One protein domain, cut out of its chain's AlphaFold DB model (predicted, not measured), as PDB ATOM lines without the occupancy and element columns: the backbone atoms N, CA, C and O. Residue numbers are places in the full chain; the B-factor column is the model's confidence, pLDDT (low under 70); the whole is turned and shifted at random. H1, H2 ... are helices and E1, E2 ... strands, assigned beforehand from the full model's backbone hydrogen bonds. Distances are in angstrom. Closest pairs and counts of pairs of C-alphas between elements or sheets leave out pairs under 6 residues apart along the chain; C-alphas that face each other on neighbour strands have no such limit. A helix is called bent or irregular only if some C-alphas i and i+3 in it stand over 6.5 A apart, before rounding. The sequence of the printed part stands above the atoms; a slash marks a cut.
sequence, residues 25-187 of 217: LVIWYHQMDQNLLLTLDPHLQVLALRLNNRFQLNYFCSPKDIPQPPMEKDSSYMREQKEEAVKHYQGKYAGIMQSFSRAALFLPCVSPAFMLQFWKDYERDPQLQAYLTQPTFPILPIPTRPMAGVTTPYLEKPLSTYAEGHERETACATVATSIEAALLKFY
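AT A GLANCE: This is residues 25 to 187 of the 217 residues of an uncharacterized protein of Ktedonobacteraceae bacterium (UniProt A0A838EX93). A small sheet of three parallel strands, in the order E2, E1, E3, is covered by H1 on one face and by H2 and H3 on the other, while H5 packs on H1 near the E3 edge. The link residues 63 to 75 and the first half of H2 reach away from the sheet as an arm, which makes the length. The printed part has 163 residues, with five named helices and three named strands in the order E1, H1, E2, H2, E3, H3, H4, H5; the class is mostly helix. It is compact, with a radius of gyration of the C-alphas of 17.2 A, and only just elongated, spanning 52 by 34 by 31 A.

HOW THE PARTS SIT: Start at E1, residues 25 to 30, the inner strand. Its parallel neighbours are E2, residues 56 to 62, with N 27 and O 58 2.8 A apart, and E3, residues 103 to 110, with N 107 and O 26 2.8 A apart, both within hydrogen-bond range. H1, residues 31 to 50, lies over E1 at a height of 9.0 A over the sheet and completes the strand-helix-strand unit E1, H1, E2, two parallel neighbour strands with a helix between, its crossover right-handed. H2, residues 76 to 101, is on the opposite face and makes the split unit E2, H2, E3, with E1 between the strands, also right-handed. H3, residues 112 to 124, is on the same face as H2 and stands up from the sheet, its line rising 50 degrees; its closest C-alpha pair with E1 is His 30 and Phe 114, 4.9 A. H4, residues 126 to 132, is not on the sheet and touches H2, closest at the C-alphas of Met 97 and Leu 128, 7.1 A. H5, residues 166 to 186, touches H1 at a steep tilt of 59 degrees, closest at the C-alphas of Leu 40 and Cys 172, 5.3 A. Helices on both faces make three layers, H1 and H5 on one face, H2 and H3 on the other. Every O i to N i+4 pair is within hydrogen-bond range in H2 and H4, against 12 of 16 in H1, 8 of 9 in H3 and 16 of 17 in H5.

IN THESE COORDINATES: Find C-alpha 25 at (154.821, 100.469, 143.375), where E1 begins. H1, 27.8 A long, is irregular, C-alphas 32 and 35 being 7.6 A apart, with a kink of 57 degrees near residue 38. H2 runs 37.8 A from C-alpha 76 at (120.735, 113.123, 125.782). E2 measures 19.3 A, E3 18.0 A and H3 18.7 A. H5 runs 30.9 A to C-alpha 186 at (160.640, 92.701, 151.960).

THE WHOLE: The two C-alphas farthest apart, those of Ser 75 and Lys 185, are 54.7 A apart. The printed part has no cut. Look for the long links at residues 63 to 75 and 133 to 165; in the second, residues 142 to 143 pair in parallel with 109 to 110 of E3. The mean pLDDT of the printed part is 91.9, and no printed residue is under 70.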
ATOM      1  N   LEU A  25     155.068  99.446 142.355       96.19
ATOM      2  CA  LEU A  25     154.821 100.469 143.375       96.19
ATOM      3  C   LEU A  25     153.533 101.195 143.010       96.19
ATOM      4  O   LEU A  25     153.461 101.878 141.988       96.19
ATOM      5  N   VAL A  26     152.509 101.026 143.840       97.06
ATOM      6  CA  VAL A  26     151.203 101.641 143.610       97.06
ATOM      7  C   VAL A  26     151.157 102.985 144.323       97.06
ATOM      8  O   VAL A  26     151.091 103.024 145.547       97.06
ATOM      9  N   ILE A  27     151.186 104.077 143.566       97.69
ATOM     10  CA  ILE A  27     151.183 105.450 144.080       97.69
ATOM     11  C   ILE A  27     149.798 106.035 143.855       97.69
ATOM     12  O   ILE A  27     149.392 106.267 142.717       97.69
ATOM     13  N   TRP A  28     149.066 106.284 144.935       97.25
ATOM     14  CA  TRP A  28     147.694 106.770 144.856       97.25
ATOM     15  C   TRP A  28     147.578 108.116 145.552       97.25
ATOM     16  O   TRP A  28     147.844 108.231 146.744       97.25
ATOM     17  N   TYR A  29     147.176 109.137 144.806       96.81
ATOM     18  CA  TYR A  29     147.056 110.504 145.288       96.81
ATOM     19  C   TYR A  29     145.753 111.151 144.836       96.81
ATOM     20  O   TYR A  29     145.100 110.694 143.901       96.81
ATOM     21  N   HIS A  30     145.363 112.228 145.509       96.38
ATOM     22  CA  HIS A  30     144.227 113.043 145.101       96.38
ATOM     23  C   HIS A  30     144.670 114.147 144.137       96.38
ATOM     24  O   HIS A  30     145.760 114.700 144.284       96.38
ATOM     25  N   GLN A  31     143.814 114.535 143.190       95.12
ATOM     26  CA  GLN A  31     144.116 115.570 142.192       95.12
ATOM     27  C   GLN A  31     144.605 116.894 142.806       95.12
ATOM     28  O   GLN A  31     145.476 117.557 142.250       95.12
ATOM     29  N   MET A  32     144.105 117.267 143.988       94.31
ATOM     30  CA  MET A  32     144.560 118.468 144.715       94.31
ATOM     31  C   MET A  32     146.024 118.422 145.185       94.31
ATOM     32  O   MET A  32     146.589 119.459 145.542       94.31
ATOM     33  N   ASP A  33     146.624 117.235 145.223       95.12
ATOM     34  CA  ASP A  33     148.007 117.007 145.643       95.12
ATOM     35  C   ASP A  33     148.939 116.783 144.448       95.12
ATOM     36  O   ASP A  33     150.128 116.542 144.633       95.12
ATOM     37  N   GLN A  34     148.427 116.910 143.217       94.75
ATOM     38  CA  GLN A  34     149.191 116.677 141.994       94.75
ATOM     39  C   GLN A  34     150.486 117.496 141.947       94.75
ATOM     40  O   GLN A  34     151.524 116.951 141.596       94.75
ATOM     41  N   ASN A  35     150.459 118.766 142.356       93.69
ATOM     42  CA  ASN A  35     151.661 119.609 142.352       93.69
ATOM     43  C   ASN A  35     152.746 119.091 143.308       93.69
ATOM     44  O   ASN A  35     153.925 119.168 142.985       93.69
ATOM     45  N   LEU A  36     152.358 118.523 144.454       94.44
ATOM     46  CA  LEU A  36     153.307 117.906 145.386       94.44
ATOM     47  C   LEU A  36     153.879 116.615 144.797       94.44
ATOM     48  O   LEU A  36     155.070 116.350 144.946       94.44
ATOM     49  N   LEU A  37     153.055 115.844 144.079       95.12
ATOM     50  CA  LEU A  37     153.526 114.665 143.355       95.12
ATOM     51  C   LEU A  37     154.483 115.022 142.221       95.12
ATOM     52  O   LEU A  37     155.464 114.316 142.045       95.12
ATOM     53  N   LEU A  38     154.254 116.120 141.499       94.44
ATOM     54  CA  LEU A  38     155.179 116.588 140.462       94.44
ATOM     55  C   LEU A  38     156.555 116.950 141.038       94.44
ATOM     56  O   LEU A  38     157.558 116.777 140.355       94.44
ATOM     57  N   THR A  39     156.624 117.415 142.290       94.00
ATOM     58  CA  THR A  39     157.909 117.640 142.975       94.00
ATOM     59  C   THR A  39     158.548 116.338 143.464       94.00
ATOM     60  O   THR A  39     159.767 116.208 143.443       94.00
ATOM     61  N   LEU A  40     157.746 115.365 143.901       96.50
ATOM     62  CA  LEU A  40     158.242 114.083 144.405       96.50
ATOM     63  C   LEU A  40     158.689 113.134 143.280       96.50
ATOM     64  O   LEU A  40     159.659 112.396 143.455       96.50
ATOM     65  N   ASP A  41     158.001 113.148 142.135       96.38
ATOM     66  CA  ASP A  41     158.192 112.206 141.027       96.38
ATOM     67  C   ASP A  41     159.652 112.086 140.557       96.38
ATOM     68  O   ASP A  41     160.133 110.955 140.504       96.38
ATOM     69  N   PRO A  42     160.429 113.172 140.349       96.44
ATOM     70  CA  PRO A  42     161.841 113.055 139.977       96.44
ATOM     71  C   PRO A  42     162.656 112.168 140.932       96.44
ATOM     72  O   PRO A  42     163.496 111.381 140.495       96.44
ATOM     73  N   HIS A  43     162.376 112.229 142.237       96.88
ATOM     74  CA  HIS A  43     163.049 111.395 143.234       96.88
ATOM     75  C   HIS A  43     162.598 109.928 143.164       96.88
ATOM     76  O   HIS A  43     163.408 109.027 143.399       96.88
ATOM     77  N   LEU A  44     161.332 109.671 142.814       96.25
ATOM     78  CA  LEU A  44     160.802 108.320 142.601       96.25
ATOM     79  C   LEU A  44     161.361 107.684 141.324       96.25
ATOM     80  O   LEU A  44     161.717 106.506 141.341       96.25
ATOM     81  N   GLN A  45     161.519 108.457 140.248       94.81
ATOM     82  CA  GLN A  45     162.161 107.990 139.016       94.81
ATOM     83  C   GLN A  45     163.623 107.596 139.273       94.81
ATOM     84  O   GLN A  45     164.060 106.507 138.896       94.81
ATOM     85  N   VAL A  46     164.379 108.431 140.000       94.12
ATOM     86  CA  VAL A  46     165.762 108.111 140.399       94.12
ATOM     87  C   VAL A  46     165.816 106.876 141.302       94.12
ATOM     88  O   VAL A  46     166.712 106.044 141.165       94.12
ATOM     89  N   LEU A  47     164.858 106.718 142.219       92.75
ATOM     90  CA  LEU A  47     164.730 105.508 143.030       92.75
ATOM     91  C   LEU A  47     164.515 104.256 142.167       92.75
ATOM     92  O   LEU A  47     165.203 103.260 142.385       92.75
ATOM     93  N   ALA A  48     163.605 104.298 141.191       89.88
ATOM     94  CA  ALA A  48     163.347 103.165 140.301       89.88
ATOM     95  C   ALA A  48     164.621 102.725 139.559       89.88
ATOM     96  O   ALA A  48     164.922 101.530 139.516       89.88
ATOM     97  N   LEU A  49     165.429 103.686 139.092       88.62
ATOM     98  CA  LEU A  49     166.732 103.415 138.478       88.62
ATOM     99  C   LEU A  49     167.716 102.756 139.457       88.62
ATOM    100  O   LEU A  49     168.356 101.768 139.102       88.62
ATOM    101  N   ARG A  50     167.818 103.255 140.699       87.50
ATOM    102  CA  ARG A  50     168.688 102.665 141.743       87.50
ATOM    103  C   ARG A  50     168.279 101.240 142.116       87.50
ATOM    104  O   ARG A  50     169.127 100.432 142.483       87.50
ATOM    105  N   LEU A  51     166.997 100.918 141.972       86.62
ATOM    106  CA  LEU A  51     166.448  99.573 142.136       86.62
ATOM    107  C   LEU A  51     166.514  98.740 140.841       86.62
ATOM    108  O   LEU A  51     165.784  97.758 140.703       86.62
ATOM    109  N   ASN A  52     167.386  99.115 139.896       84.56
ATOM    110  CA  ASN A  52     167.610  98.454 138.605       84.56
ATOM    111  C   ASN A  52     166.334  98.279 137.768       84.56
ATOM    112  O   ASN A  52     166.182  97.275 137.073       84.56
ATOM    113  N   ASN A  53     165.390  99.220 137.861       83.62
ATOM    114  CA  ASN A  53     164.080  99.152 137.204       83.62
ATOM    115  C   ASN A  53     163.298  97.864 137.514       83.62
ATOM    116  O   ASN A  53     162.422  97.461 136.751       83.62
ATOM    117  N   ARG A  54     163.597  97.212 138.647       87.19
ATOM    118  CA  ARG A  54     162.880  96.014 139.098       87.19
ATOM    119  C   ARG A  54     161.412  96.308 139.392       87.19
ATOM    120  O   ARG A  54     160.586  95.410 139.265       87.19
ATOM    121  N   PHE A  55     161.108  97.533 139.820       91.56
ATOM    122  CA  PHE A  55     159.763  97.940 140.197       91.56
ATOM    123  C   PHE A  55     159.198  98.980 139.226       91.56
ATOM    124  O   PHE A  55     159.868  99.958 138.900       91.56
ATOM    125  N   GLN A  56     157.953  98.778 138.803       92.88
ATOM    126  CA  GLN A  56     157.194  99.703 137.962       92.88
ATOM    127  C   GLN A  56     156.446 100.716 138.831       92.88
ATOM    128  O   GLN A  56     155.809 100.337 139.815       92.88
ATOM    129  N   LEU A  57     156.513 101.999 138.471       95.19
ATOM    130  CA  LEU A  57     155.778 103.067 139.150       95.19
ATOM    131  C   LEU A  57     154.392 103.219 138.514       95.19
ATOM    132  O   LEU A  57     154.286 103.685 137.380       95.19
ATOM    133  N   ASN A  58     153.335 102.864 139.245       95.88
ATOM    134  CA  ASN A  58     151.959 103.009 138.777       95.88
ATOM    135  C   ASN A  58     151.248 104.113 139.554       95.88
ATOM    136  O   ASN A  58     150.958 103.974 140.742       95.88
ATOM    137  N   TYR A  59     150.941 105.198 138.850       95.50
ATOM    138  CA  TYR A  59     150.286 106.378 139.396       95.50
ATOM    139  C   TYR A  59     148.776 106.308 139.208       95.50
ATOM    140  O   TYR A  59     148.281 106.115 138.095       95.50
ATOM    141  N   PHE A  60     148.036 106.547 140.283       94.25
ATOM    142  CA  PHE A  60     146.593 106.697 140.244       94.25
ATOM    143  C   PHE A  60     146.169 108.001 140.917       94.25
ATOM    144  O   PHE A  60     146.424 108.245 142.097       94.25
ATOM    145  N   CYS A  61     145.519 108.848 140.124       93.38
ATOM    146  CA  CYS A  61     144.990 110.132 140.553       93.38
ATOM    147  C   CYS A  61     143.488 109.992 140.810       93.38
ATOM    148  O   CYS A  61     142.711 109.821 139.866       93.38
ATOM    149  N   SER A  62     143.083 110.090 142.074       91.06
ATOM    150  CA  SER A  62     141.680 110.255 142.437       91.06
ATOM    151  C   SER A  62     141.181 111.614 141.950       91.06
ATOM    152  O   SER A  62     141.804 112.634 142.277       91.06
ATOM    153  N   PRO A  63     140.068 111.655 141.197       88.38
ATOM    154  CA  PRO A  63     139.500 112.913 140.742       88.38
ATOM    155  C   PRO A  63     138.982 113.720 141.932       88.38
ATOM    156  O   PRO A  63     138.632 113.152 142.967       88.38
ATOM    157  N   LYS A  64     138.891 115.042 141.757       85.12
ATOM    158  CA  LYS A  64     138.266 115.935 142.742       85.12
ATOM    159  C   LYS A  64     136.825 115.523 143.068       85.12
ATOM    160  O   LYS A  64     136.420 115.569 144.224       85.12
ATOM    161  N   ASP A  65     136.087 115.111 142.041       83.69
ATOM    162  CA  ASP A  65     134.701 114.673 142.132       83.69
ATOM    163  C   ASP A  65     134.566 113.306 141.446       83.69
ATOM    164  O   ASP A  65     135.019 113.126 140.312       83.69
ATOM    165  N   ILE A  66     133.955 112.327 142.124       82.94
ATOM    166  CA  ILE A  66     133.638 111.034 141.501       82.94
ATOM    167  C   ILE A  66     132.563 111.279 140.433       82.94
ATOM    168  O   ILE A  66     131.516 111.843 140.771       82.94
ATOM    169  N   PRO A  67     132.766 110.838 139.178       86.81
ATOM    170  CA  PRO A  67     131.737 110.934 138.154       86.81
ATOM    171  C   PRO A  67     130.447 110.255 138.607       86.81
ATOM    172  O   PRO A  67     130.454 109.106 139.052       86.81
ATOM    173  N   GLN A  68     129.338 110.980 138.505       88.31
ATOM    174  CA  GLN A  68     128.024 110.446 138.838       88.31
ATOM    175  C   GLN A  68     127.418 109.735 137.626       88.31
ATOM    176  O   GLN A  68     127.605 110.200 136.498       88.31
ATOM    177  N   PRO A  69     126.661 108.645 137.839       88.81
ATOM    178  CA  PRO A  69     125.903 108.023 136.765       88.81
ATOM    179  C   PRO A  69     124.875 109.003 136.170       88.81
ATOM    180  O   PRO A  69     124.428 109.931 136.858       88.81
ATOM    181  N   PRO A  70     124.489 108.818 134.895       89.50
ATOM    182  CA  PRO A  70     123.424 109.601 134.276       89.50
ATOM    183  C   PRO A  70     122.101 109.425 135.034       89.50
ATOM    184  O   PRO A  70     121.772 108.334 135.500       89.50
ATOM    185  N   MET A  71     121.326 110.501 135.137       92.06
ATOM    186  CA  MET A  71     119.991 110.509 135.735       92.06
ATOM    187  C   MET A  71     118.912 110.523 134.650       92.06
ATOM    188  O   MET A  71     119.126 111.018 133.545       92.06
ATOM    189  N   GLU A  72     117.705 110.050 134.974       87.88
ATOM    190  CA  GLU A  72     116.586 110.002 134.015       87.88
ATOM    191  C   GLU A  72     116.223 111.371 133.423       87.88
ATOM    192  O   GLU A  72     115.819 111.452 132.267       87.88
ATOM    193  N   LYS A  73     116.397 112.446 134.203       92.31
ATOM    194  CA  LYS A  73     116.071 113.827 133.813       92.31
ATOM    195  C   LYS A  73     117.164 114.518 132.992       92.31
ATOM    196  O   LYS A  73     116.959 115.651 132.563       92.31
ATOM    197  N   ASP A  74     118.324 113.889 132.815       91.56
ATOM    198  CA  ASP A  74     119.424 114.482 132.058       91.56
ATOM    199  C   ASP A  74     119.092 114.516 130.556       91.56
ATOM    200  O   ASP A  74     118.495 113.585 130.008       91.56
ATOM    201  N   SER A  75     119.516 115.579 129.866       93.56
ATOM    202  CA  SER A  75     119.429 115.644 128.402       93.56
ATOM    203  C   SER A  75     120.298 114.562 127.750       93.56
ATOM    204  O   SER A  75     121.285 114.124 128.339       93.56
ATOM    205  N   SER A  76     119.977 114.160 126.512       93.00
ATOM    206  CA  SER A  76     120.735 113.123 125.782       93.00
ATOM    207  C   SER A  76     122.247 113.383 125.780       93.00
ATOM    208  O   SER A  76     123.024 112.480 126.061       93.00
ATOM    209  N   TYR A  77     122.652 114.635 125.547       91.94
ATOM    210  CA  TYR A  77     124.056 115.051 125.563       91.94
ATOM    211  C   TYR A  77     124.708 114.906 126.947       91.94
ATOM    212  O   TYR A  77     125.816 114.393 127.073       91.94
ATOM    213  N   MET A  78     124.017 115.331 128.011       91.62
ATOM    214  CA  MET A  78     124.540 115.221 129.378       91.62
ATOM    215  C   MET A  78     124.651 113.764 129.830       91.62
ATOM    216  O   MET A  78     125.567 113.427 130.578       91.62
ATOM    217  N   ARG A  79     123.732 112.903 129.378       92.88
ATOM    218  CA  ARG A  79     123.787 111.463 129.648       92.88
ATOM    219  C   ARG A  79     125.021 110.837 129.019       92.88
ATOM    220  O   ARG A  79     125.779 110.200 129.740       92.88
ATOM    221  N   GLU A  80     125.257 111.095 127.735       91.75
ATOM    222  CA  GLU A  80     126.426 110.585 127.009       91.75
ATOM    223  C   GLU A  80     127.739 111.007 127.691       91.75
ATOM    224  O   GLU A  80     128.567 110.159 128.017       91.75
ATOM    225  N   GLN A  81     127.880 112.288 128.058       91.81
ATOM    226  CA  GLN A  81     129.065 112.755 128.789       91.81
ATOM    227  C   GLN A  81     129.263 112.069 130.148       91.81
ATOM    228  O   GLN A  81     130.390 111.724 130.517       91.81
ATOM    229  N   LYS A  82     128.190 111.884 130.928       92.62
ATOM    230  CA  LYS A  82     128.275 111.210 132.233       92.62
ATOM    231  C   LYS A  82     128.625 109.732 132.075       92.62
ATOM    232  O   LYS A  82     129.441 109.225 132.841       92.62
ATOM    233  N   GLU A  83     128.055 109.051 131.085       92.38
ATOM    234  CA  GLU A  83     128.363 107.650 130.777       92.38
ATOM    235  C   GLU A  83     129.834 107.470 130.394       92.38
ATOM    236  O   GLU A  83     130.511 106.596 130.945       92.38
ATOM    237  N   GLU A  84     130.365 108.334 129.526       92.19
ATOM    238  CA  GLU A  84     131.783 108.328 129.166       92.19
ATOM    239  C   GLU A  84     132.687 108.593 130.374       92.19
ATOM    240  O   GLU A  84     133.658 107.861 130.593       92.19
ATOM    241  N   ALA A  85     132.355 109.591 131.199       89.94
ATOM    242  CA  ALA A  85     133.129 109.929 132.389       89.94
ATOM    243  C   ALA A  85     133.153 108.781 133.411       89.94
ATOM    244  O   ALA A  85     134.216 108.457 133.954       89.94
ATOM    245  N   VAL A  86     132.008 108.130 133.644       91.12
ATOM    246  CA  VAL A  86     131.898 106.959 134.527       91.12
ATOM    247  C   VAL A  86     132.694 105.787 133.965       91.12
ATOM    248  O   VAL A  86     133.494 105.202 134.695       91.12
ATOM    249  N   LYS A  87     132.545 105.471 132.674       92.12
ATOM    250  CA  LYS A  87     133.276 104.374 132.023       92.12
ATOM    251  C   LYS A  87     134.785 104.595 132.077       92.12
ATOM    252  O   LYS A  87     135.538 103.675 132.390       92.12
ATOM    253  N   HIS A  88     135.237 105.818 131.816       90.12
ATOM    254  CA  HIS A  88     136.648 106.177 131.891       90.12
ATOM    255  C   HIS A  88     137.189 106.077 133.327       90.12
ATOM    256  O   HIS A  88     138.271 105.524 133.539       90.12
ATOM    257  N   TYR A  89     136.432 106.543 134.328       88.50
ATOM    258  CA  TYR A  89     136.801 106.382 135.737       88.50
ATOM    259  C   TYR A  89     136.861 104.908 136.152       88.50
ATOM    260  O   TYR A  89     137.858 104.488 136.733       88.50
ATOM    261  N   GLN A  90     135.857 104.103 135.795       89.31
ATOM    262  CA  GLN A  90     135.829 102.664 136.069       89.31
ATOM    263  C   GLN A  90     136.991 101.929 135.395       89.31
ATOM    264  O   GLN A  90     137.616 101.083 136.024       89.31
ATOM    265  N   GLY A  91     137.331 102.284 134.152       89.94
ATOM    266  CA  GLY A  91     138.485 101.719 133.451       89.94
ATOM    267  C   GLY A  91     139.803 102.011 134.171       89.94
ATOM    268  O   GLY A  91     140.605 101.102 134.390       89.94
ATOM    269  N   LYS A  92     140.007 103.256 134.619       89.00
ATOM    270  CA  LYS A  92     141.178 103.613 135.437       89.00
ATOM    271  C   LYS A  92     141.182 102.886 136.782       89.00
ATOM    272  O   LYS A  92     142.228 102.400 137.205       89.00
ATOM    273  N   TYR A  93     140.021 102.793 137.427       90.38
ATOM    274  CA  TYR A  93     139.861 102.111 138.706       90.38
ATOM    275  C   TYR A  93     140.152 100.596 138.598       90.38
ATOM    276  O   TYR A  93     140.850 100.017 139.424       90.38
ATOM    277  N   ALA A  94     139.712  99.946 137.521       90.25
ATOM    278  CA  ALA A  94     140.040  98.548 137.252       90.25
ATOM    279  C   ALA A  94     141.553  98.345 137.041       90.25
ATOM    280  O   ALA A  94     142.138  97.407 137.584       90.25
ATOM    281  N   GLY A  95     142.209  99.256 136.311       89.69
ATOM    282  CA  GLY A  95     143.661  99.220 136.107       89.69
ATOM    283  C   GLY A  95     144.462  99.347 137.410       89.69
ATOM    284  O   GLY A  95     145.476  98.666 137.593       89.69
ATOM    285  N   ILE A  96     143.993 100.165 138.358       90.12
ATOM    286  CA  ILE A  96     144.641 100.256 139.671       90.12
ATOM    287  C   ILE A  96     144.418  98.984 140.494       90.12
ATOM    288  O   ILE A  96     145.383  98.479 141.061       90.12
ATOM    289  N   MET A  97     143.223  98.382 140.488       92.19
ATOM    290  CA  MET A  97     142.994  97.103 141.182       92.19
ATOM    291  C   MET A  97     143.849  95.966 140.605       92.19
ATOM    292  O   MET A  97     144.410  95.159 141.350       92.19
ATOM    293  N   GLN A  98     144.055  95.950 139.286       90.94
ATOM    294  CA  GLN A  98     145.017  95.045 138.660       90.94
ATOM    295  C   GLN A  98     146.448  95.306 139.158       90.94
ATOM    296  O   GLN A  98     147.183  94.361 139.439       90.94
ATOM    297  N   SER A  99     146.836  96.571 139.329       91.88
ATOM    298  CA  SER A  99     148.149  96.944 139.876       91.88
ATOM    299  C   SER A  99     148.315  96.511 141.339       91.88
ATOM    300  O   SER A  99     149.384  96.031 141.712       91.88
ATOM    301  N   PHE A 100     147.256  96.593 142.152       91.56
ATOM    302  CA  PHE A 100     147.249  96.106 143.538       91.56
ATOM    303  C   PHE A 100     147.564  94.609 143.638       91.56
ATOM    304  O   PHE A 100     148.300  94.200 144.535       91.56
ATOM    305  N   SER A 101     147.099  93.797 142.682       89.62
ATOM    306  CA  SER A 101     147.405  92.357 142.650       89.62
ATOM    307  C   SER A 101     148.904  92.039 142.512       89.62
ATOM    308  O   SER A 101     149.350  90.973 142.930       89.62
ATOM    309  N   ARG A 102     149.688  92.977 141.965       91.69
ATOM    310  CA  ARG A 102     151.146  92.882 141.773       91.69
ATOM    311  C   ARG A 102     151.922  93.853 142.663       91.69
ATOM    312  O   ARG A 102     153.126  94.041 142.475       91.69
ATOM    313  N   ALA A 103     151.252  94.494 143.620       93.81
ATOM    314  CA  ALA A 103     151.871  95.533 144.423       93.81
ATOM    315  C   ALA A 103     152.987  94.954 145.303       93.81
ATOM    316  O   ALA A 103     152.772  94.095 146.160       93.81
ATOM    317  N   ALA A 104     154.196  95.463 145.089       93.81
ATOM    318  CA  ALA A 104     155.331  95.291 145.975       93.81
ATOM    319  C   ALA A 104     155.255  96.230 147.178       93.81
ATOM    320  O   ALA A 104     155.746  95.868 148.242       93.81
ATOM    321  N   LEU A 105     154.653  97.410 147.001       95.44
ATOM    322  CA  LEU A 105     154.413  98.405 148.039       95.44
ATOM    323  C   LEU A 105     153.280  99.335 147.605       95.44
ATOM    324  O   LEU A 105     153.262  99.813 146.468       95.44
ATOM    325  N   PHE A 106     152.356  99.604 148.521       96.81
ATOM    326  CA  PHE A 106     151.336 100.628 148.347       96.81
ATOM    327  C   PHE A 106     151.768 101.940 149.012       96.81
ATOM    328  O   PHE A 106     152.151 101.964 150.182       96.81
ATOM    329  N   LEU A 107     151.692 103.029 148.252       97.38
ATOM    330  CA  LEU A 107     152.115 104.377 148.611       97.38
ATOM    331  C   LEU A 107     150.911 105.334 148.546       97.38
ATOM    332  O   LEU A 107     150.753 106.060 147.558       97.38
ATOM    333  N   PRO A 108     150.026 105.343 149.560       96.56
ATOM    334  CA  PRO A 108     148.959 106.331 149.628       96.56
ATOM    335  C   PRO A 108     149.542 107.708 149.955       96.56
ATOM    336  O   PRO A 108     150.214 107.885 150.971       96.56
ATOM    337  N   CYS A 109     149.264 108.696 149.112       96.94
ATOM    338  CA  CYS A 109     149.607 110.094 149.335       96.94
ATOM    339  C   CYS A 109     148.527 110.747 150.199       96.94
ATOM    340  O   CYS A 109     147.490 111.201 149.715       96.94
ATOM    341  N   VAL A 110     148.772 110.743 151.504       95.81
ATOM    342  CA  VAL A 110     147.790 111.045 152.535       95.81
ATOM    343  C   VAL A 110     147.561 112.549 152.665       95.81
ATOM    344  O   VAL A 110     148.427 113.305 153.107       95.81
ATOM    345  N   SER A 111     146.333 112.948 152.352       95.81
ATOM    346  CA  SER A 111     145.750 114.259 152.620       95.81
ATOM    347  C   SER A 111     144.290 114.094 153.061       95.81
ATOM    348  O   SER A 111     143.697 113.040 152.809       95.81
ATOM    349  N   PRO A 112     143.659 115.119 153.663       94.88
ATOM    350  CA  PRO A 112     142.237 115.048 154.003       94.88
ATOM    351  C   PRO A 112     141.344 114.709 152.799       94.88
ATOM    352  O   PRO A 112     140.447 113.879 152.909       94.88
ATOM    353  N   ALA A 113     141.623 115.299 151.630       93.69
ATOM    354  CA  ALA A 113     140.861 115.044 150.409       93.69
ATOM    355  C   ALA A 113     141.065 113.612 149.894       93.69
ATOM    356  O   ALA A 113     140.096 112.935 149.550       93.69
ATOM    357  N   PHE A 114     142.311 113.124 149.905       95.19
ATOM    358  CA  PHE A 114     142.611 111.736 149.569       95.19
ATOM    359  C   PHE A 114     141.866 110.765 150.484       95.19
ATOM    360  O   PHE A 114     141.188 109.880 149.981       95.19
ATOM    361  N   MET A 115     141.934 110.950 151.806       94.38
ATOM    362  CA  MET A 115     141.321 110.016 152.753       94.38
ATOM    363  C   MET A 115     139.802 109.953 152.618       94.38
ATOM    364  O   MET A 115     139.237 108.866 152.682       94.38
ATOM    365  N   LEU A 116     139.135 111.089 152.390       92.38
ATOM    366  CA  LEU A 116     137.688 111.112 152.153       92.38
ATOM    367  C   LEU A 116     137.294 110.298 150.916       92.38
ATOM    368  O   LEU A 116     136.282 109.601 150.935       92.38
ATOM    369  N   GLN A 117     138.076 110.395 149.842       91.06
ATOM    370  CA  GLN A 117     137.821 109.652 148.614       91.06
ATOM    371  C   GLN A 117     138.188 108.171 148.760       91.06
ATOM    372  O   GLN A 117     137.396 107.296 148.421       91.06
ATOM    373  N   PHE A 118     139.365 107.894 149.316       92.94
ATOM    374  CA  PHE A 118     139.876 106.549 149.530       92.94
ATOM    375  C   PHE A 118     138.964 105.729 150.442       92.94
ATOM    376  O   PHE A 118     138.735 104.563 150.155       92.94
ATOM    377  N   TRP A 119     138.382 106.325 151.491       91.88
ATOM    378  CA  TRP A 119     137.427 105.611 152.342       91.88
ATOM    379  C   TRP A 119     136.156 105.206 151.602       91.88
ATOM    380  O   TRP A 119     135.699 104.079 151.767       91.88
ATOM    381  N   LYS A 120     135.630 106.065 150.724       90.50
ATOM    382  CA  LYS A 120     134.492 105.698 149.868       90.50
ATOM    383  C   LYS A 120     134.852 104.551 148.927       90.50
ATOM    384  O   LYS A 120     134.053 103.642 148.735       90.50
ATOM    385  N   ASP A 121     136.046 104.596 148.337       90.19
ATOM    386  CA  ASP A 121     136.531 103.532 147.458       90.19
ATOM    387  C   ASP A 121     136.757 102.223 148.239       90.19
ATOM    388  O   ASP A 121     136.396 101.157 147.747       90.19
ATOM    389  N   TYR A 122     137.276 102.305 149.468       92.31
ATOM    390  CA  TYR A 122     137.451 101.180 150.386       92.31
ATOM    391  C   TYR A 122     136.114 100.536 150.749       92.31
ATOM    392  O   TYR A 122     135.967  99.330 150.607       92.31
ATOM    393  N   GLU A 123     135.119 101.314 151.179       91.88
ATOM    394  CA  GLU A 123     133.792 100.797 151.540       91.88
ATOM    395  C   GLU A 123     133.073 100.161 150.346       91.88
ATOM    396  O   GLU A 123     132.374  99.160 150.501       91.88
ATOM    397  N   ARG A 124     133.261 100.726 149.147       88.31
ATOM    398  CA  ARG A 124     132.604 100.270 147.920       88.31
ATOM    399  C   ARG A 124     133.215  98.996 147.338       88.31
ATOM    400  O   ARG A 124     132.472  98.221 146.742       88.31
ATOM    401  N   ASP A 125     134.531  98.805 147.437       90.75
ATOM    402  CA  ASP A 125     135.239  97.710 146.762       90.75
ATOM    403  C   ASP A 125     135.780  96.650 147.746       90.75
ATOM    404  O   ASP A 125     136.815  96.861 148.388       90.75
ATOM    405  N   PRO A 126     135.148  95.460 147.822       92.12
ATOM    406  CA  PRO A 126     135.623  94.354 148.650       92.12
ATOM    407  C   PRO A 126     137.033  93.864 148.295       92.12
ATOM    408  O   PRO A 126     137.743  93.367 149.169       92.12
ATOM    409  N   GLN A 127     137.463  93.985 147.035       91.38
ATOM    410  CA  GLN A 127     138.797  93.571 146.608       91.38
ATOM    411  C   GLN A 127     139.867  94.495 147.198       91.38
ATOM    412  O   GLN A 127     140.888  94.016 147.700       91.38
ATOM    413  N   LEU A 128     139.616  95.807 147.210       92.31
ATOM    414  CA  LEU A 128     140.492  96.774 147.867       92.31
ATOM    415  C   LEU A 128     140.598  96.489 149.373       92.31
ATOM    416  O   LEU A 128     141.704  96.456 149.916       92.31
ATOM    417  N   GLN A 129     139.473  96.197 150.036       93.44
ATOM    418  CA  GLN A 129     139.476  95.788 151.447       93.44
ATOM    419  C   GLN A 129     140.307  94.521 151.670       93.44
ATOM    420  O   GLN A 129     141.120  94.460 152.593       93.44
ATOM    421  N   ALA A 130     140.149  93.516 150.804       91.31
ATOM    422  CA  ALA A 130     140.871  92.254 150.901       91.31
ATOM    423  C   ALA A 130     142.392  92.425 150.760       91.31
ATOM    424  O   ALA A 130     143.139  91.695 151.406       91.31
ATOM    425  N   TYR A 131     142.877  93.377 149.955       90.81
ATOM    426  CA  TYR A 131     144.311  93.681 149.898       90.81
ATOM    427  C   TYR A 131     144.807  94.358 151.176       90.81
ATOM    428  O   TYR A 131     145.835  93.969 151.719       90.81
ATOM    429  N   LEU A 132     144.076  95.352 151.674       91.38
ATOM    430  CA  LEU A 132     144.536  96.198 152.779       91.38
ATOM    431  C   LEU A 132     144.403  95.537 154.155       91.38
ATOM    432  O   LEU A 132     145.108  95.910 155.086       91.38
ATOM    433  N   THR A 133     143.519  94.550 154.284       90.69
ATOM    434  CA  THR A 133     143.361  93.755 155.512       90.69
ATOM    435  C   THR A 133     144.386  92.627 155.632       90.69
ATOM    436  O   THR A 133     144.526  92.046 156.708       90.69
ATOM    437  N   GLN A 134     145.140  92.320 154.569       88.06
ATOM    438  CA  GLN A 134     146.221  91.339 154.633       88.06
ATOM    439  C   GLN A 134     147.366  91.872 155.510       88.06
ATOM    440  O   GLN A 134     147.987  92.874 155.150       88.06
ATOM    441  N   PRO A 135     147.752  91.174 156.596       82.81
ATOM    442  CA  PRO A 135     148.813  91.635 157.500       82.81
ATOM    443  C   PRO A 135     150.173  91.831 156.817       82.81
ATOM    444  O   PRO A 135     151.022  92.583 157.283       82.81
ATOM    445  N   THR A 136     150.393  91.117 155.715       84.25
ATOM    446  CA  THR A 136     151.635  91.131 154.941       84.25
ATOM    447  C   THR A 136     151.588  92.074 153.745       84.25
ATOM    448  O   THR A 136     152.514  92.038 152.935       84.25
ATOM    449  N   PHE A 137     150.509  92.838 153.549       87.69
ATOM    450  CA  PHE A 137     150.435  93.798 152.455       87.69
ATOM    451  C   PHE A 137     151.216  95.059 152.847       87.69
ATOM    452  O   PHE A 137     150.833  95.755 153.787       87.69
ATOM    453  N   PRO A 138     152.355  95.339 152.195       91.38
ATOM    454  CA  PRO A 138     153.219  96.430 152.605       91.38
ATOM    455  C   PRO A 138     152.612  97.771 152.180       91.38
ATOM    456  O   PRO A 138     152.303  97.993 151.006       91.38
ATOM    457  N   ILE A 139     152.478  98.678 153.145       93.94
ATOM    458  CA  ILE A 139     151.944 100.027 152.955       93.94
ATOM    459  C   ILE A 139     152.923 101.021 153.575       93.94
ATOM    460  O   ILE A 139     153.338 100.852 154.722       93.94
ATOM    461  N   LEU A 140     153.274 102.070 152.832       95.12
ATOM    462  CA  LEU A 140     154.049 103.198 153.338       95.12
ATOM    463  C   LEU A 140     153.311 104.504 152.996       95.12
ATOM    464  O   LEU A 140     153.421 104.990 151.870       95.12
ATOM    465  N   PRO A 141     152.534 105.071 153.935       95.25
ATOM    466  CA  PRO A 141     151.783 106.297 153.689       95.25
ATOM    467  C   PRO A 141     152.719 107.492 153.560       95.25
ATOM    468  O   PRO A 141     153.579 107.667 154.419       95.25
ATOM    469  N   ILE A 142     152.520 108.323 152.534       96.19
ATOM    470  CA  ILE A 142     153.279 109.550 152.259       96.19
ATOM    471  C   ILE A 142     152.427 110.748 152.691       96.19
ATOM    472  O   ILE A 142     151.468 111.075 151.991       96.19
ATOM    473  N   PRO A 143     152.725 111.422 153.814       95.62
ATOM    474  CA  PRO A 143     151.927 112.555 154.267       95.62
ATOM    475  C   PRO A 143     152.162 113.760 153.349       95.62
ATOM    476  O   PRO A 143     153.187 114.439 153.429       95.62
ATOM    477  N   THR A 144     151.210 114.043 152.460       95.75
ATOM    478  CA  THR A 144     151.292 115.185 151.540       95.75
ATOM    479  C   THR A 144     150.773 116.459 152.186       95.75
ATOM    480  O   THR A 144     151.364 117.516 151.976       95.75
ATOM    481  N   ARG A 145     149.719 116.375 153.008       95.19
ATOM    482  CA  ARG A 145     149.127 117.518 153.725       95.19
ATOM    483  C   ARG A 145     148.871 117.211 155.204       95.19
ATOM    484  O   ARG A 145     148.729 116.041 155.558       95.19
ATOM    485  N   PRO A 146     148.772 118.238 156.072       93.69
ATOM    486  CA  PRO A 146     148.429 118.054 157.478       93.69
ATOM    487  C   PRO A 146     147.117 117.303 157.664       93.69
ATOM    488  O   PRO A 146     146.093 117.653 157.075       93.69
ATOM    489  N   MET A 147     147.161 116.282 158.515       90.88
ATOM    490  CA  MET A 147     146.003 115.500 158.905       90.88
ATOM    491  C   MET A 147     146.173 115.021 160.345       90.88
ATOM    492  O   MET A 147     147.250 114.572 160.739       90.88
ATOM    493  N   ALA A 148     145.111 115.133 161.138       84.81
ATOM    494  CA  ALA A 148     145.135 114.702 162.528       84.81
ATOM    495  C   ALA A 148     145.392 113.190 162.625       84.81
ATOM    496  O   ALA A 148     144.812 112.406 161.877       84.81
ATOM    497  N   GLY A 149     146.263 112.790 163.552       79.00
ATOM    498  CA  GLY A 149     146.546 111.379 163.829       79.00
ATOM    499  C   GLY A 149     147.441 110.669 162.809       79.00
ATOM    500  O   GLY A 149     147.729 109.493 163.008       79.00
ATOM    501  N   VAL A 150     147.920 111.348 161.759       81.38
ATOM    502  CA  VAL A 150     148.921 110.785 160.843       81.38
ATOM    503  C   VAL A 150     150.280 111.404 161.104       81.38
ATOM    504  O   VAL A 150     150.527 112.572 160.816       81.38
ATOM    505  N   THR A 151     151.168 110.574 161.637       79.12
ATOM    506  CA  THR A 151     152.586 110.862 161.805       79.12
ATOM    507  C   THR A 151     153.390 109.749 161.151       79.12
ATOM    508  O   THR A 151     152.984 108.584 161.134       79.12
ATOM    509  N   THR A 152     154.533 110.105 160.579       85.12
ATOM    510  CA  THR A 152     155.455 109.142 159.976       85.12
ATOM    511  C   THR A 152     156.833 109.307 160.590       85.12
ATOM    512  O   THR A 152     157.287 110.439 160.725       85.12
ATOM    513  N   PRO A 153     157.544 108.216 160.917       87.62
ATOM    514  CA  PRO A 153     158.848 108.308 161.576       87.62
ATOM    515  C   PRO A 153     159.939 108.901 160.678       87.62
ATOM    516  O   PRO A 153     160.979 109.318 161.172       87.62
ATOM    517  N   TYR A 154     159.720 108.911 159.363       90.69
ATOM    518  CA  TYR A 154     160.709 109.325 158.376       90.69
ATOM    519  C   TYR A 154     160.495 110.746 157.841       90.69
ATOM    520  O   TYR A 154     161.311 111.233 157.068       90.69
ATOM    521  N   LEU A 155     159.401 111.409 158.217       91.62
ATOM    522  CA  LEU A 155     159.124 112.775 157.791       91.62
ATOM    523  C   LEU A 155     158.561 113.561 158.970       91.62
ATOM    524  O   LEU A 155     157.533 113.183 159.529       91.62
ATOM    525  N   GLU A 156     159.235 114.649 159.342       88.69
ATOM    526  CA  GLU A 156     158.860 115.460 160.509       88.69
ATOM    527  C   GLU A 156     157.516 116.168 160.319       88.69
ATOM    528  O   GLU A 156     156.743 116.330 161.264       88.69
ATOM    529  N   LYS A 157     157.246 116.623 159.092       93.12
ATOM    530  CA  LYS A 157     156.037 117.356 158.711       93.12
ATOM    531  C   LYS A 157     155.556 116.872 157.341       93.12
ATOM    532  O   LYS A 157     156.352 116.338 156.581       93.12
ATOM    533  N   PRO A 158     154.281 117.059 156.978       94.12
ATOM    534  CA  PRO A 158     153.797 116.739 155.636       94.12
ATOM    535  C   PRO A 158     154.517 117.539 154.542       94.12
ATOM    536  O   PRO A 158     154.942 118.673 154.772       94.12
ATOM    537  N   LEU A 159     154.579 116.993 153.322       94.62
ATOM    538  CA  LEU A 159     155.303 117.606 152.198       94.62
ATOM    539  C   LEU A 159     154.855 119.044 151.888       94.62
ATOM    540  O   LEU A 159     155.689 119.888 151.563       94.62
ATOM    541  N   SER A 160     153.564 119.355 152.033       95.00
ATOM    542  CA  SER A 160     153.034 120.701 151.793       95.00
ATOM    543  C   SER A 160     153.550 121.764 152.765       95.00
ATOM    544  O   SER A 160     153.362 122.948 152.506       95.00
ATOM    545  N   THR A 161     154.107 121.365 153.911       94.38
ATOM    546  CA  THR A 161     154.579 122.295 154.945       94.38
ATOM    547  C   THR A 161     155.981 122.823 154.652       94.38
ATOM    548  O   THR A 161     156.310 123.919 155.099       94.38
ATOM    549  N   TYR A 162     156.791 122.081 153.895       93.06
ATOM    550  CA  TYR A 162     158.101 122.555 153.459       93.06
ATOM    551  C   TYR A 162     157.927 123.604 152.361       93.06
ATOM    552  O   TYR A 162     157.186 123.381 151.392       93.06
ATOM    553  N   ALA A 163     158.605 124.743 152.510       87.75
ATOM    554  CA  ALA A 163     158.659 125.757 151.467       87.75
ATOM    555  C   ALA A 163     159.320 125.182 150.202       87.75
ATOM    556  O   ALA A 163     160.063 124.202 150.259       87.75
ATOM    557  N   GLU A 164     159.014 125.759 149.041       86.50
ATOM    558  CA  GLU A 164     159.641 125.344 147.781       86.50
ATOM    559  C   GLU A 164     161.164 125.535 147.799       86.50
ATOM    560  O   GLU A 164     161.699 126.345 148.554       86.50
ATOM    561  N   GLY A 165     161.860 124.770 146.954       89.06
ATOM    562  CA  GLY A 165     163.319 124.730 146.903       89.06
ATOM    563  C   GLY A 165     163.915 123.658 147.814       89.06
ATOM    564  O   GLY A 165     163.350 122.576 147.982       89.06
ATOM    565  N   HIS A 166     165.074 123.963 148.401       92.00
ATOM    566  CA  HIS A 166     165.955 122.977 149.032       92.00
ATOM    567  C   HIS A 166     165.296 122.134 150.139       92.00
ATOM    568  O   HIS A 166     165.536 120.928 150.232       92.00
ATOM    569  N   GLU A 167     164.444 122.737 150.974       93.38
ATOM    570  CA  GLU A 167     163.770 122.017 152.062       93.38
ATOM    571  C   GLU A 167     162.801 120.956 151.528       93.38
ATOM    572  O   GLU A 167     162.824 119.808 151.982       93.38
ATOM    573  N   ARG A 168     161.979 121.303 150.527       94.50
ATOM    574  CA  ARG A 168     161.038 120.359 149.908       94.50
ATOM    575  C   ARG A 168     161.762 119.276 149.113       94.50
ATOM    576  O   ARG A 168     161.344 118.122 149.173       94.50
ATOM    577  N   GLU A 169     162.848 119.610 148.424       94.75
ATOM    578  CA  GLU A 169     163.696 118.624 147.737       94.75
ATOM    579  C   GLU A 169     164.289 117.608 148.723       94.75
ATOM    580  O   GLU A 169     164.221 116.398 148.501       94.75
ATOM    581  N   THR A 170     164.806 118.083 149.858       95.19
ATOM    582  CA  THR A 170     165.360 117.225 150.916       95.19
ATOM    583  C   THR A 170     164.284 116.329 151.533       95.19
ATOM    584  O   THR A 170     164.508 115.132 151.752       95.19
ATOM    585  N   ALA A 171     163.083 116.870 151.756       96.38
ATOM    586  CA  ALA A 171     161.931 116.096 152.204       96.38
ATOM    587  C   ALA A 171     161.557 114.998 151.187       96.38
ATOM    588  O   ALA A 171     161.378 113.840 151.567       96.38
ATOM    589  N   CYS A 172     161.519 115.314 149.888       96.94
ATOM    590  CA  CYS A 172     161.226 114.344 148.826       96.94
ATOM    591  C   CYS A 172     162.306 113.253 148.714       96.94
ATOM    592  O   CYS A 172     161.982 112.071 148.578       96.94
ATOM    593  N   ALA A 173     163.585 113.613 148.848       96.00
ATOM    594  CA  ALA A 173     164.685 112.651 148.891       96.00
ATOM    595  C   ALA A 173     164.581 111.706 150.103       96.00
ATOM    596  O   ALA A 173     164.822 110.499 149.983       96.00
ATOM    597  N   THR A 174     164.162 112.229 151.259       96.69
ATOM    598  CA  THR A 174     163.912 111.432 152.469       96.69
ATOM    599  C   THR A 174     162.760 110.444 152.266       96.69
ATOM    600  O   THR A 174     162.888 109.269 152.622       96.69
ATOM    601  N   VAL A 175     161.664 110.871 151.622       97.00
ATOM    602  CA  VAL A 175     160.556 109.978 151.231       97.00
ATOM    603  C   VAL A 175     161.072 108.851 150.335       97.00
ATOM    604  O   VAL A 175     160.853 107.680 150.644       97.00
ATOM    605  N   ALA A 176     161.808 109.171 149.266       96.75
ATOM    606  CA  ALA A 176     162.343 108.170 148.341       96.75
ATOM    607  C   ALA A 176     163.283 107.165 149.033       96.75
ATOM    608  O   ALA A 176     163.189 105.960 148.801       96.75
ATOM    609  N   THR A 177     164.144 107.640 149.934       95.38
ATOM    610  CA  THR A 177     165.030 106.785 150.744       95.38
ATOM    611  C   THR A 177     164.234 105.859 151.668       95.38
ATOM    612  O   THR A 177     164.587 104.696 151.856       95.38
ATOM    613  N   SER A 178     163.119 106.341 152.211       96.31
ATOM    614  CA  SER A 178     162.248 105.554 153.091       96.31
ATOM    615  C   SER A 178     161.473 104.481 152.328       96.31
ATOM    616  O   SER A 178     161.334 103.361 152.819       96.31
ATOM    617  N   ILE A 179     161.028 104.791 151.105       96.00
ATOM    618  CA  ILE A 179     160.441 103.814 150.177       96.00
ATOM    619  C   ILE A 179     161.463 102.717 149.864       96.00
ATOM    620  O   ILE A 179     161.139 101.533 149.949       96.00
ATOM    621  N   GLU A 180     162.706 103.093 149.559       94.56
ATOM    622  CA  GLU A 180     163.795 102.145 149.313       94.56
ATOM    623  C   GLU A 180     164.025 101.213 150.507       94.56
ATOM    624  O   GLU A 180     164.050  99.993 150.352       94.56
ATOM    625  N   ALA A 181     164.138 101.777 151.711       92.19
ATOM    626  CA  ALA A 181     164.335 101.010 152.936       92.19
ATOM    627  C   ALA A 181     163.163 100.052 153.209       92.19
ATOM    628  O   ALA A 181     163.382  98.895 153.578       92.19
ATOM    629  N   ALA A 182     161.925 100.506 152.987       92.38
ATOM    630  CA  ALA A 182     160.738  99.668 153.109       92.38
ATOM    631  C   ALA A 182     160.772  98.506 152.108       92.38
ATOM    632  O   ALA A 182     160.548  97.363 152.499       92.38
ATOM    633  N   LEU A 183     161.119  98.767 150.845       91.25
ATOM    634  CA  LEU A 183     161.238  97.728 149.822       91.25
ATOM    635  C   LEU A 183     162.335  96.719 150.154       91.25
ATOM    636  O   LEU A 183     162.085  95.520 150.078       91.25
ATOM    637  N   LEU A 184     163.515  97.169 150.580       88.00
ATOM    638  CA  LEU A 184     164.638  96.287 150.915       88.00
ATOM    639  C   LEU A 184     164.352  95.367 152.111       88.00
ATOM    640  O   LEU A 184     164.934  94.288 152.189       88.00
ATOM    641  N   LYS A 185     163.434  95.747 153.011       86.00
ATOM    642  CA  LYS A 185     162.977  94.882 154.111       86.00
ATOM    643  C   LYS A 185     162.227  93.644 153.606       86.00
ATOM    644  O   LYS A 185     162.342  92.582 154.210       86.00
ATOM    645  N   PHE A 186     161.453  93.783 152.530       81.19
ATOM    646  CA  PHE A 186     160.640  92.701 151.960       81.19
ATOM    647  C   PHE A 186     161.307  92.018 150.761       81.19
ATOM    648  O   PHE A 186     161.072  90.839 150.507       81.19
ATOM    649  N   TYR A 187     162.152  92.749 150.039       82.31
ATOM    650  CA  TYR A 187     162.837  92.315 148.827       82.31
ATOM    651  C   TYR A 187     164.327  92.642 148.951       82.31
ATOM    652  O   TYR A 187     164.811  93.565 148.286       82.31
TER     653      TYR A 187